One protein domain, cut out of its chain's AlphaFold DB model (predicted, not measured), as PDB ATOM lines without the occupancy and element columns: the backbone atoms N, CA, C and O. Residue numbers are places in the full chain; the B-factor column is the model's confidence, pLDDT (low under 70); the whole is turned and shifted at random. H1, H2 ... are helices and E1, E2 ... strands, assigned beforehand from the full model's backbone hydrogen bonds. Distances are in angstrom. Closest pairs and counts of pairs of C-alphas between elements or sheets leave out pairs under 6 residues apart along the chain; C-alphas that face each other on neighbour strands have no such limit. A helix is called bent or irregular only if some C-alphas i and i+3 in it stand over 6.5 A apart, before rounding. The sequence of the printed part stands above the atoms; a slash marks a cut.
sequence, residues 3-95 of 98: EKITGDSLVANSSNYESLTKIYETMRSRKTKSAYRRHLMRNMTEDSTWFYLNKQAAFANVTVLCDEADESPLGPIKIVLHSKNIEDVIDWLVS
ATOM      1  N   GLU A   3      10.509  32.511   7.018       88.69
ATOM      2  CA  GLU A   3      11.001  33.662   7.772       88.69
ATOM      3  C   GLU A   3      11.273  33.276   9.223       88.69
ATOM      4  O   GLU A   3      10.492  32.571   9.866       88.69
ATOM      5  N   LYS A   4      12.399  33.749   9.755       91.19
ATOM      6  CA  LYS A   4      12.811  33.510  11.133       91.19
ATOM      7  C   LYS A   4      13.427  34.767  11.727       91.19
ATOM      8  O   LYS A   4      14.364  35.338  11.171       91.19
ATOM      9  N   ILE A   5      12.953  35.145  12.910       89.94
ATOM     10  CA  ILE A   5      13.584  36.176  13.735       89.94
ATOM     11  C   ILE A   5      14.609  35.492  14.639       89.94
ATOM     12  O   ILE A   5      14.288  34.542  15.355       89.94
ATOM     13  N   THR A   6      15.855  35.954  14.585       85.31
ATOM     14  CA  THR A   6      16.947  35.478  15.437       85.31
ATOM     15  C   THR A   6      17.559  36.683  16.139       85.31
ATOM     16  O   THR A   6      18.323  37.430  15.536       85.31
ATOM     17  N   GLY A   7      17.191  36.896  17.405       87.50
ATOM     18  CA  GLY A   7      17.610  38.080  18.158       87.50
ATOM     19  C   GLY A   7      17.049  39.365  17.546       87.50
ATOM     20  O   GLY A   7      15.836  39.537  17.469       87.50
ATOM     21  N   ASP A   8      17.941  40.249  17.108       86.44
ATOM     22  CA  ASP A   8      17.643  41.528  16.449       86.44
ATOM     23  C   ASP A   8      17.594  41.434  14.911       86.44
ATOM     24  O   ASP A   8      17.384  42.436  14.224       86.44
ATOM     25  N   SER A   9      17.781  40.231  14.364       85.44
ATOM     26  CA  SER A   9      17.935  39.993  12.934       85.44
ATOM     27  C   SER A   9      16.754  39.215  12.351       85.44
ATOM     28  O   SER A   9      16.280  38.233  12.929       85.44
ATOM     29  N   LEU A  10      16.297  39.634  11.168       91.56
ATOM     30  CA  LEU A  10      15.307  38.921  10.359       91.56
ATOM     31  C   LEU A  10      16.031  38.148   9.255       91.56
ATOM     32  O   LEU A  10      16.758  38.741   8.460       91.56
ATOM     33  N   VAL A  11      15.805  36.839   9.192       91.81
ATOM     34  CA  VAL A  11      16.316  35.966   8.133       91.81
ATOM     35  C   VAL A  11      15.133  35.446   7.333       91.81
ATOM     36  O   VAL A  11      14.203  34.880   7.905       91.81
ATOM     37  N   ALA A  12      15.180  35.619   6.016       92.44
ATOM     38  CA  ALA A  12      14.180  35.098   5.099       92.44
ATOM     39  C   ALA A  12      14.860  34.234   4.036       92.44
ATOM     40  O   ALA A  12      15.857  34.646   3.445       92.44
ATOM     41  N   ASN A  13      14.309  33.047   3.794       91.62
ATOM     42  CA  ASN A  13      14.797  32.110   2.790       91.62
ATOM     43  C   ASN A  13      13.722  31.874   1.728       91.62
ATOM     44  O   ASN A  13      12.537  31.691   2.029       91.62
ATOM     45  N   SER A  14      14.141  31.850   0.467       91.50
ATOM     46  CA  SER A  14      13.282  31.517  -0.665       91.50
ATOM     47  C   SER A  14      14.032  30.595  -1.615       91.50
ATOM     48  O   SER A  14      15.182  30.855  -1.955       91.50
ATOM     49  N   SER A  15      13.364  29.532  -2.053       89.81
ATOM     50  CA  SER A  15      13.817  28.656  -3.138       89.81
ATOM     51  C   SER A  15      13.215  29.046  -4.494       89.81
ATOM     52  O   SER A  15      13.523  28.412  -5.501       89.81
ATOM     53  N   ASN A  16      12.359  30.077  -4.541       88.62
ATOM     54  CA  ASN A  16      11.790  30.585  -5.786       88.62
ATOM     55  C   ASN A  16      12.727  31.629  -6.414       88.62
ATOM     56  O   ASN A  16      12.959  32.691  -5.832       88.62
ATOM     57  N   TYR A  17      13.202  31.353  -7.630       81.88
ATOM     58  CA  TYR A  17      14.069  32.250  -8.396       81.88
ATOM     59  C   TYR A  17      13.425  33.620  -8.676       81.88
ATOM     60  O   TYR A  17      14.134  34.621  -8.733       81.88
ATOM     61  N   GLU A  18      12.091  33.704  -8.767       86.25
ATOM     62  CA  GLU A  18      11.362  34.966  -8.983       86.25
ATOM     63  C   GLU A  18      11.586  35.977  -7.849       86.25
ATOM     64  O   GLU A  18      11.436  37.184  -8.034       86.25
ATOM     65  N   SER A  19      12.007  35.508  -6.667       87.12
ATOM     66  CA  SER A  19      12.390  36.389  -5.555       87.12
ATOM     67  C   SER A  19      13.603  37.269  -5.895       87.12
ATOM     68  O   SER A  19      13.800  38.313  -5.274       87.12
ATOM     69  N   LEU A  20      14.401  36.885  -6.898       84.50
ATOM     70  CA  LEU A  20      15.555  37.645  -7.378       84.50
ATOM     71  C   LEU A  20      15.205  38.654  -8.478       84.50
ATOM     72  O   LEU A  20      16.048  39.490  -8.789       84.50
ATOM     73  N   THR A  21      13.993  38.641  -9.044       84.12
ATOM     74  CA  THR A  21      13.643  39.444 -10.232       84.12
ATOM     75  C   THR A  21      13.923  40.935 -10.045       84.12
ATOM     76  O   THR A  21      14.595  41.549 -10.866       84.12
ATOM     77  N   LYS A  22      13.512  41.521  -8.916       82.56
ATOM     78  CA  LYS A  22      13.728  42.953  -8.642       82.56
ATOM     79  C   LYS A  22      15.210  43.320  -8.494       82.56
ATOM     80  O   LYS A  22      15.650  44.407  -8.879       82.56
ATOM     81  N   ILE A  23      15.982  42.406  -7.910       83.19
ATOM     82  CA  ILE A  23      17.430  42.538  -7.748       83.19
ATOM     83  C   ILE A  23      18.091  42.466  -9.131       83.19
ATOM     84  O   ILE A  23      18.879  43.347  -9.480       83.19
ATOM     85  N   TYR A  24      17.692  41.482  -9.936       81.75
ATOM     86  CA  TYR A  24      18.154  41.263 -11.300       81.75
ATOM     87  C   TYR A  24      17.874  42.466 -12.217       81.75
ATOM     88  O   TYR A  24      18.790  42.986 -12.857       81.75
ATOM     89  N   GLU A  25      16.645  42.989 -12.222       79.69
ATOM     90  CA  GLU A  25      16.268  44.181 -12.996       79.69
ATOM     91  C   GLU A  25      17.134  45.391 -12.634       79.69
ATOM     92  O   GLU A  25      17.641  46.105 -13.507       79.69
ATOM     93  N   THR A  26      17.370  45.594 -11.335       76.31
ATOM     94  CA  THR A  26      18.192  46.715 -10.875       76.31
ATOM     95  C   THR A  26      19.648  46.548 -11.311       76.31
ATOM     96  O   THR A  26      20.256  47.507 -11.792       76.31
ATOM     97  N   MET A  27      20.207  45.341 -11.196       73.38
ATOM     98  CA  MET A  27      21.577  45.036 -11.630       73.38
ATOM     99  C   MET A  27      21.776  45.287 -13.120       73.38
ATOM    100  O   MET A  27      22.788  45.861 -13.521       73.38
ATOM    101  N   ARG A  28      20.781  44.935 -13.937       70.94
ATOM    102  CA  ARG A  28      20.837  45.091 -15.389       70.94
ATOM    103  C   ARG A  28      20.858  46.552 -15.843       70.94
ATOM    104  O   ARG A  28      21.504  46.861 -16.839       70.94
ATOM    105  N   SER A  29      20.200  47.449 -15.106       68.88
ATOM    106  CA  SER A  29      20.162  48.887 -15.426       68.88
ATOM    107  C   SER A  29      21.476  49.638 -15.154       68.88
ATOM    108  O   SER A  29      21.651  50.768 -15.614       68.88
ATOM    109  N   ARG A  30      22.421  49.038 -14.413       66.19
ATOM    110  CA  ARG A  30      23.675  49.690 -14.010       66.19
ATOM    111  C   ARG A  30      24.827  49.355 -14.964       66.19
ATOM    112  O   ARG A  30      25.026  48.211 -15.356       66.19
ATOM    113  N   LYS A  31      25.669  50.353 -15.264       59.47
ATOM    114  CA  LYS A  31      26.863  50.232 -16.135       59.47
ATOM    115  C   LYS A  31      28.031  49.433 -15.522       59.47
ATOM    116  O   LYS A  31      29.102  49.365 -16.115       59.47
ATOM    117  N   THR A  32      27.864  48.846 -14.339       68.38
ATOM    118  CA  THR A  32      28.954  48.267 -13.528       68.38
ATOM    119  C   THR A  32      28.882  46.741 -13.409       68.38
ATOM    120  O   THR A  32      29.304  46.172 -12.404       68.38
ATOM    121  N   LYS A  33      28.396  46.058 -14.454       77.06
ATOM    122  CA  LYS A  33      28.290  44.588 -14.525       77.06
ATOM    123  C   LYS A  33      29.615  43.875 -14.237       77.06
ATOM    124  O   LYS A  33      29.679  42.999 -13.383       77.06
ATOM    125  N   SER A  34      30.711  44.301 -14.868       81.00
ATOM    126  CA  SER A  34      32.022  43.650 -14.699       81.00
ATOM    127  C   SER A  34      32.587  43.762 -13.278       81.00
ATOM    128  O   SER A  34      33.227  42.827 -12.798       81.00
ATOM    129  N   ALA A  35      32.345  44.882 -12.590       81.94
ATOM    130  CA  ALA A  35      32.719  45.051 -11.187       81.94
ATOM    131  C   ALA A  35      31.900  44.118 -10.295       81.94
ATOM    132  O   ALA A  35      32.459  43.429  -9.445       81.94
ATOM    133  N   TYR A  36      30.601  44.020 -10.571       83.69
ATOM    134  CA  TYR A  36      29.703  43.176  -9.806       83.69
ATOM    135  C   TYR A  36      29.987  41.677  -9.986       83.69
ATOM    136  O   TYR A  36      30.054  40.946  -9.000       83.69
ATOM    137  N   ARG A  37      30.291  41.223 -11.212       88.19
ATOM    138  CA  ARG A  37      30.777  39.852 -11.452       88.19
ATOM    139  C   ARG A  37      32.030  39.563 -10.637       88.19
ATOM    140  O   ARG A  37      32.098  38.543  -9.962       88.19
ATOM    141  N   ARG A  38      33.021  40.464 -10.669       88.56
ATOM    142  CA  ARG A  38      34.251  40.300  -9.875       88.56
ATOM    143  C   ARG A  38      33.949  40.205  -8.381       88.56
ATOM    144  O   ARG A  38      34.552  39.373  -7.716       88.56
ATOM    145  N   HIS A  39      33.023  41.017  -7.876       88.38
ATOM    146  CA  HIS A  39      32.611  40.992  -6.475       88.38
ATOM    147  C   HIS A  39      31.973  39.647  -6.087       88.38
ATOM    148  O   HIS A  39      32.414  39.010  -5.134       88.38
ATOM    149  N   LEU A  40      31.006  39.155  -6.870       90.31
ATOM    150  CA  LEU A  40      30.362  37.860  -6.622       90.31
ATOM    151  C   LEU A  40      31.338  36.683  -6.710       90.31
ATOM    152  O   LEU A  40      31.309  35.803  -5.853       90.31
ATOM    153  N   MET A  41      32.231  36.683  -7.703       90.94
ATOM    154  CA  MET A  41      33.258  35.644  -7.830       90.94
ATOM    155  C   MET A  41      34.242  35.675  -6.655       90.94
ATOM    156  O   MET A  41      34.679  34.627  -6.193       90.94
ATOM    157  N   ARG A  42      34.578  36.865  -6.138       92.19
ATOM    158  CA  ARG A  42      35.466  37.017  -4.977       92.19
ATOM    159  C   ARG A  42      34.840  36.487  -3.688       92.19
ATOM    160  O   ARG A  42      35.555  35.944  -2.854       92.19
ATOM    161  N   ASN A  43      33.530  36.654  -3.538       92.62
ATOM    162  CA  ASN A  43      32.777  36.230  -2.356       92.62
ATOM    163  C   ASN A  43      32.245  34.796  -2.459       92.62
ATOM    164  O   ASN A  43      31.550  34.336  -1.550       92.62
ATOM    165  N   MET A  44      32.540  34.105  -3.559       93.81
ATOM    166  CA  MET A  44      32.112  32.736  -3.780       93.81
ATOM    167  C   MET A  44      32.790  31.794  -2.781       93.81
ATOM    168  O   MET A  44      33.987  31.886  -2.513       93.81
ATOM    169  N   THR A  45      32.020  30.884  -2.206       93.69
ATOM    170  CA  THR A  45      32.504  29.820  -1.329       93.69
ATOM    171  C   THR A  45      31.668  28.581  -1.597       93.69
ATOM    172  O   THR A  45      30.459  28.598  -1.369       93.69
ATOM    173  N   GLU A  46      32.324  27.529  -2.091       92.56
ATOM    174  CA  GLU A  46      31.691  26.269  -2.497       92.56
ATOM    175  C   GLU A  46      30.500  26.498  -3.446       92.56
ATOM    176  O   GLU A  46      30.695  26.888  -4.595       92.56
ATOM    177  N   ASP A  47      29.279  26.281  -2.967       94.81
ATOM    178  CA  ASP A  47      28.023  26.367  -3.713       94.81
ATOM    179  C   ASP A  47      27.262  27.680  -3.447       94.81
ATOM    180  O   ASP A  47      26.055  27.783  -3.686       94.81
ATOM    181  N   SER A  48      27.957  28.699  -2.931       95.44
ATOM    182  CA  SER A  48      27.339  29.949  -2.500       95.44
ATOM    183  C   SER A  48      28.134  31.197  -2.863       95.44
ATOM    184  O   SER A  48      29.346  31.167  -3.052       95.44
ATOM    185  N   THR A  49      27.438  32.327  -2.956       95.12
ATOM    186  CA  THR A  49      28.038  33.667  -3.006       95.12
ATOM    187  C   THR A  49      27.136  34.650  -2.269       95.12
ATOM    188  O   THR A  49      25.988  34.337  -1.936       95.12
ATOM    189  N   TRP A  50      27.633  35.849  -1.990       93.62
ATOM    190  CA  TRP A  50      26.871  36.858  -1.270       93.62
ATOM    191  C   TRP A  50      27.255  38.284  -1.660       93.62
ATOM    192  O   TRP A  50      28.360  38.570  -2.130       93.62
ATOM    193  N   PHE A  51      26.316  39.196  -1.425       91.50
ATOM    194  CA  PHE A  51      26.486  40.633  -1.609       91.50
ATOM    195  C   PHE A  51      25.603  41.413  -0.630       91.50
ATOM    196  O   PHE A  51      24.721  40.844   0.024       91.50
ATOM    197  N   TYR A  52      25.833  42.722  -0.535       92.44
ATOM    198  CA  TYR A  52      25.060  43.609   0.325       92.44
ATOM    199  C   TYR A  52      24.130  44.520  -0.467       92.44
ATOM    200  O   TYR A  52      24.447  44.986  -1.563       92.44
ATOM    201  N   LEU A  53      22.977  44.805   0.132       91.06
ATOM    202  CA  LEU A  53      22.080  45.874  -0.277       91.06
ATOM    203  C   LEU A  53      22.005  46.942   0.810       91.06
ATOM    204  O   LEU A  53      21.943  46.636   2.003       91.06
ATOM    205  N   ASN A  54      21.924  48.203   0.404       91.25
ATOM    206  CA  ASN A  54      21.680  49.301   1.321       91.25
ATOM    207  C   ASN A  54      20.256  49.196   1.893       91.25
ATOM    208  O   ASN A  54      19.266  49.330   1.168       91.25
ATOM    209  N   LYS A  55      20.147  49.010   3.211       92.31
ATOM    210  CA  LYS A  55      18.865  48.855   3.910       92.31
ATOM    211  C   LYS A  55      17.975  50.095   3.823       92.31
ATOM    212  O   LYS A  55      16.759  49.962   3.730       92.31
ATOM    213  N   GLN A  56      18.564  51.293   3.824       92.00
ATOM    214  CA  GLN A  56      17.815  52.549   3.714       92.00
ATOM    215  C   GLN A  56      17.229  52.725   2.317       92.00
ATOM    216  O   GLN A  56      16.054  53.057   2.174       92.00
ATOM    217  N   ALA A  57      18.022  52.441   1.282       90.06
ATOM    218  CA  ALA A  57      17.530  52.468  -0.090       90.06
ATOM    219  C   ALA A  57      16.412  51.433  -0.290       90.06
ATOM    220  O   ALA A  57      15.360  51.767  -0.836       90.06
ATOM    221  N   ALA A  58      16.598  50.212   0.223       90.56
ATOM    222  CA  ALA A  58      15.600  49.150   0.130       90.56
ATOM    223  C   ALA A  58      14.277  49.540   0.809       90.56
ATOM    224  O   ALA A  58      13.208  49.270   0.258       90.56
ATOM    225  N   PHE A  59      14.339  50.232   1.952       90.62
ATOM    226  CA  PHE A  59      13.161  50.786   2.626       90.62
ATOM    227  C   PHE A  59      12.423  51.817   1.759       90.62
ATOM    228  O   PHE A  59      11.197  51.813   1.703       90.62
ATOM    229  N   ALA A  60      13.158  52.639   1.005       90.81
ATOM    230  CA  ALA A  60      12.607  53.563   0.011       90.81
ATOM    231  C   ALA A  60      12.230  52.886  -1.327       90.81
ATOM    232  O   ALA A  60      12.002  53.572  -2.322       90.81
ATOM    233  N   ASN A  61      12.159  51.549  -1.367       85.81
ATOM    234  CA  ASN A  61      11.843  50.748  -2.549       85.81
ATOM    235  C   ASN A  61      12.897  50.822  -3.679       85.81
ATOM    236  O   ASN A  61      12.593  50.490  -4.826       85.81
ATOM    237  N   VAL A  62      14.136  51.210  -3.359       85.69
ATOM    238  CA  VAL A  62      15.265  51.336  -4.295       85.69
ATOM    239  C   VAL A  62      16.339  50.293  -3.983       85.69
ATOM    240  O   VAL A  62      16.860  50.221  -2.873       85.69
ATOM    241  N   THR A  63      16.747  49.505  -4.973       85.75
ATOM    242  CA  THR A  63      17.829  48.528  -4.790       85.75
ATOM    243  C   THR A  63      19.185  49.200  -5.026       85.75
ATOM    244  O   THR A  63      19.493  49.648  -6.134       85.75
ATOM    245  N   VAL A  64      20.017  49.276  -3.984       84.81
ATOM    246  CA  VAL A  64      21.390  49.795  -4.070       84.81
ATOM    247  C   VAL A  64      22.350  48.757  -3.527       84.81
ATOM    248  O   VAL A  64      22.206  48.345  -2.385       84.81
ATOM    249  N   LEU A  65      23.302  48.342  -4.360       84.62
ATOM    250  CA  LEU A  65      24.390  47.449  -3.973       84.62
ATOM    251  C   LEU A  65      25.417  48.185  -3.121       84.62
ATOM    252  O   LEU A  65      25.713  49.344  -3.415       84.62
ATOM    253  N   CYS A  66      25.937  47.479  -2.125       85.25
ATOM    254  CA  CYS A  66      27.054  47.904  -1.297       85.25
ATOM    255  C   CYS A  66      28.189  46.885  -1.424       85.25
ATOM    256  O   CYS A  66      27.928  45.677  -1.436       85.25
ATOM    257  N   ASP A  67      29.421  47.375  -1.505       78.12
ATOM    258  CA  ASP A  67      30.625  46.539  -1.475       78.12
ATOM    259  C   ASP A  67      31.041  46.281  -0.017       78.12
ATOM    260  O   ASP A  67      31.385  45.158   0.351       78.12
ATOM    261  N   GLU A  68      30.908  47.295   0.841       82.69
ATOM    262  CA  GLU A  68      31.267  47.236   2.260       82.69
ATOM    263  C   GLU A  68      30.039  47.444   3.160       82.69
ATOM    264  O   GLU A  68      29.035  48.058   2.786       82.69
ATOM    265  N   ALA A  69      30.086  46.896   4.376       83.38
ATOM    266  CA  ALA A  69      28.942  46.945   5.287       83.38
ATOM    267  C   ALA A  69      28.663  48.355   5.844       83.38
ATOM    268  O   ALA A  69      27.520  48.674   6.176       83.38
ATOM    269  N   ASP A  70      29.690  49.197   5.939       86.81
ATOM    270  CA  ASP A  70      29.614  50.572   6.440       86.81
ATOM    271  C   ASP A  70      28.934  51.544   5.458       86.81
ATOM    272  O   ASP A  70      28.440  52.595   5.871       86.81
ATOM    273  N   GLU A  71      28.780  51.160   4.188       84.19
ATOM    274  CA  GLU A  71      28.007  51.905   3.185       84.19
ATOM    275  C   GLU A  71      26.495  51.924   3.481       84.19
ATOM    276  O   GLU A  71      25.730  52.663   2.848       84.19
ATOM    277  N   SER A  72      26.034  51.133   4.457       86.19
ATOM    278  CA  SER A  72      24.678  51.200   4.991       86.19
ATOM    279  C   SER A  72      24.692  51.590   6.476       86.19
ATOM    280  O   SER A  72      24.918  50.737   7.334       86.19
ATOM    281  N   PRO A  73      24.358  52.850   6.823       81.81
ATOM    282  CA  PRO A  73      24.451  53.350   8.200       81.81
ATOM    283  C   PRO A  73      23.626  52.578   9.241       81.81
ATOM    284  O   PRO A  73      23.959  52.593  10.420       81.81
ATOM    285  N   LEU A  74      22.542  51.909   8.821       86.31
ATOM    286  CA  LEU A  74      21.688  51.087   9.698       86.31
ATOM    287  C   LEU A  74      21.908  49.575   9.515       86.31
ATOM    288  O   LEU A  74      21.025  48.774   9.850       86.31
ATOM    289  N   GLY A  75      23.063  49.206   8.963       87.94
ATOM    290  CA  GLY A  75      23.430  47.846   8.594       87.94
ATOM    291  C   GLY A  75      22.841  47.437   7.239       87.94
ATOM    292  O   GLY A  75      21.679  47.749   6.957       87.94
ATOM    293  N   PRO A  76      23.609  46.744   6.385       94.00
ATOM    294  CA  PRO A  76      23.134  46.304   5.083       94.00
ATOM    295  C   PRO A  76      22.170  45.121   5.208       94.00
ATOM    296  O   PRO A  76      22.116  44.424   6.222       94.00
ATOM    297  N   ILE A  77      21.445  44.843   4.129       92.75
ATOM    298  CA  ILE A  77      20.758  43.566   3.941       92.75
ATOM    299  C   ILE A  77      21.736  42.636   3.222       92.75
ATOM    300  O   ILE A  77      22.119  42.904   2.083       92.75
ATOM    301  N   LYS A  78      22.157  41.555   3.883       93.38
ATOM    302  CA  LYS A  78      23.002  40.527   3.267       93.38
ATOM    303  C   LYS A  78      22.143  39.578   2.446       93.38
ATOM    304  O   LYS A  78      21.246  38.938   2.989       93.38
ATOM    305  N   ILE A  79      22.449  39.461   1.161       92.44
ATOM    306  CA  ILE A  79      21.842  38.474   0.274       92.44
ATOM    307  C   ILE A  79      22.842  37.345   0.080       92.44
ATOM    308  O   ILE A  79      23.985  37.594  -0.303       92.44
ATOM    309  N   VAL A  80      22.409  36.118   0.354       93.88
ATOM    310  CA  VAL A  80      23.196  34.904   0.130       93.88
ATOM    311  C   VAL A  80      22.476  34.066  -0.912       93.88
ATOM    312  O   VAL A  80      21.277  33.814  -0.801       93.88
ATOM    313  N   LEU A  81      23.209  33.677  -1.945       93.00
ATOM    314  CA  LEU A  81      22.728  32.832  -3.024       93.00
ATOM    315  C   LEU A  81      23.344  31.452  -2.849       93.00
ATOM    316  O   LEU A  81      24.553  31.354  -2.660       93.00
ATOM    317  N   HIS A  82      22.519  30.415  -2.949       93.69
ATOM    318  CA  HIS A  82      22.951  29.021  -2.922       93.69
ATOM    319  C   HIS A  82      22.533  28.335  -4.219       93.69
ATOM    320  O   HIS A  82      21.386  28.459  -4.650       93.69
ATOM    321  N   SER A  83      23.456  27.612  -4.843       93.31
ATOM    322  CA  SER A  83      23.202  26.828  -6.045       93.31
ATOM    323  C   SER A  83      24.297  25.791  -6.237       93.31
ATOM    324  O   SER A  83      25.477  26.103  -6.123       93.31
ATOM    325  N   LYS A  84      23.912  24.582  -6.661       92.94
ATOM    326  CA  LYS A  84      24.867  23.537  -7.069       92.94
ATOM    327  C   LYS A  84      25.818  24.010  -8.174       92.94
ATOM    328  O   LYS A  84      26.954  23.559  -8.221       92.94
ATOM    329  N   ASN A  85      25.347  24.929  -9.019       93.00
ATOM    330  CA  ASN A  85      26.127  25.588 -10.060       93.00
ATOM    331  C   ASN A  85      26.105  27.099  -9.807       93.00
ATOM    332  O   ASN A  85      25.399  27.850 -10.485       93.00
ATOM    333  N   ILE A  86      26.793  27.556  -8.761       94.00
ATOM    334  CA  ILE A  86      26.761  28.973  -8.380       94.00
ATOM    335  C   ILE A  86      27.404  29.881  -9.439       94.00
ATOM    336  O   ILE A  86      26.926  30.994  -9.646       94.00
ATOM    337  N   GLU A  87      28.407  29.392 -10.169       91.88
ATOM    338  CA  GLU A  87      29.043  30.121 -11.275       91.88
ATOM    339  C   GLU A  87      28.040  30.457 -12.391       91.88
ATOM    340  O   GLU A  87      27.939  31.619 -12.781       91.88
ATOM    341  N   ASP A  88      27.212  29.491 -12.811       91.06
ATOM    342  CA  ASP A  88      26.156  29.706 -13.814       91.06
ATOM    343  C   ASP A  88      25.139  30.762 -13.349       91.06
ATOM    344  O   ASP A  88      24.649  31.568 -14.141       91.06
ATOM    345  N   VAL A  89      24.822  30.786 -12.048       89.88
ATOM    346  CA  VAL A  89      23.911  31.782 -11.460       89.88
ATOM    347  C   VAL A  89      24.541  33.172 -11.467       89.88
ATOM    348  O   VAL A  89      23.856  34.147 -11.776       89.88
ATOM    349  N   ILE A  90      25.833  33.280 -11.146       89.75
ATOM    350  CA  ILE A  90      26.577  34.544 -11.214       89.75
ATOM    351  C   ILE A  90      26.600  35.054 -12.654       89.75
ATOM    352  O   ILE A  90      26.310  36.228 -12.892       89.75
ATOM    353  N   ASP A  91      26.901  34.183 -13.613       87.69
ATOM    354  CA  ASP A  91      26.926  34.555 -15.022       87.69
ATOM    355  C   ASP A  91      25.535  34.957 -15.515       87.69
ATOM    356  O   ASP A  91      25.411  36.000 -16.149       87.69
ATOM    357  N   TRP A  92      24.470  34.241 -15.141       86.62
ATOM    358  CA  TRP A  92      23.090  34.635 -15.448       86.62
ATOM    359  C   TRP A  92      22.719  36.005 -14.860       86.62
ATOM    360  O   TRP A  92      22.171  36.846 -15.572       86.62
ATOM    361  N   LEU A  93      23.069  36.271 -13.595       83.56
ATOM    362  CA  LEU A  93      22.789  37.548 -12.920       83.56
ATOM    363  C   LEU A  93      23.465  38.743 -13.597       83.56
ATOM    364  O   LEU A  93      22.959  39.865 -13.523       83.56
ATOM    365  N   VAL A  94      24.621  38.511 -14.218       82.62
ATOM    366  CA  VAL A  94      25.445  39.559 -14.827       82.62
ATOM    367  C   VAL A  94      25.416  39.515 -16.360       82.62
ATOM    368  O   VAL A  94      26.011  40.374 -17.011       82.62
ATOM    369  N   SER A  95      24.676  38.574 -16.946       75.50
ATOM    370  CA  SER A  95      24.612  38.372 -18.389       75.50
ATOM    371  C   SER A  95      23.992  39.572 -19.117       75.50
ATOM    372  O   SER A  95      23.058  40.244 -18.650       75.50
TER     373      SER A  95
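This is residues 3 to 95 of the 98 residues of an uncharacterized protein of uncultured marine crenarchaeote HF4000_ANIW133C7 (UniProt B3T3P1). A two-stranded antiparallel ribbon, E3 with E4, runs through the middle; H2 and H4 pack side by side on E3, and H1 packs on H4. The separate antiparallel hairpin E1 and E2 lies near E4, while H3 and the long link 60 to 76 gather where E3 ends and E4 begins. The printed part has 93 residues, 58 of them in four named helices and four named strands, which follow along the chain as E1, E2, H1, H2, E3, H3, E4, H4; the class is mixed, helices and strands. It is compact, with a radius of gyration of the C-alphas of 13.1 A and spans of 33 by 28 by 24 A.

E1, residues 3 to 6, and E2, residues 9 to 13, form a hairpin, with N 4 and O 11 2.8 A apart. H1, residues 17 to 29, touches H4, residues 86 to 94, with residues 24 to 28 alone, at a steep tilt of 46 degrees; the C-alphas of Tyr 24 and Leu 93 are closest, 6.2 A. H2, residues 33 to 42, touches H4 at a shallow tilt of 19 degrees, opposite ways; the closest C-alphas, of Lys 33 and Val 94, are 5.8 A apart. E3, residues 48 to 53, is antiparallel to E4, residues 77 to 82, with N 51 and O 79 3.0 A apart. H3, residues 55 to 59, touches no helix. Every O i to N i+4 pair is within hydrogen-bond range in H2, H3 and H4; in H1, 6 of 9 are.

E1 begins at C-alpha 3 (11.001, 33.662, 7.772). H1 is 19.1 A long and irregular, with C-alphas 19 and 22 7.4 A apart. H2 is 14.1 A, E3 16.9 A, E4 16.2 A and H4 12.5 A long, H4 ending at C-alpha 94 (25.445, 39.559, -14.827).

The C-alphas of Gly 7 and Lys 31, the two farthest apart, are 37.5 A apart. The printed part has no cut, and H3 to E4 is its one long link. Residues 29 to 32 have pLDDT under 70.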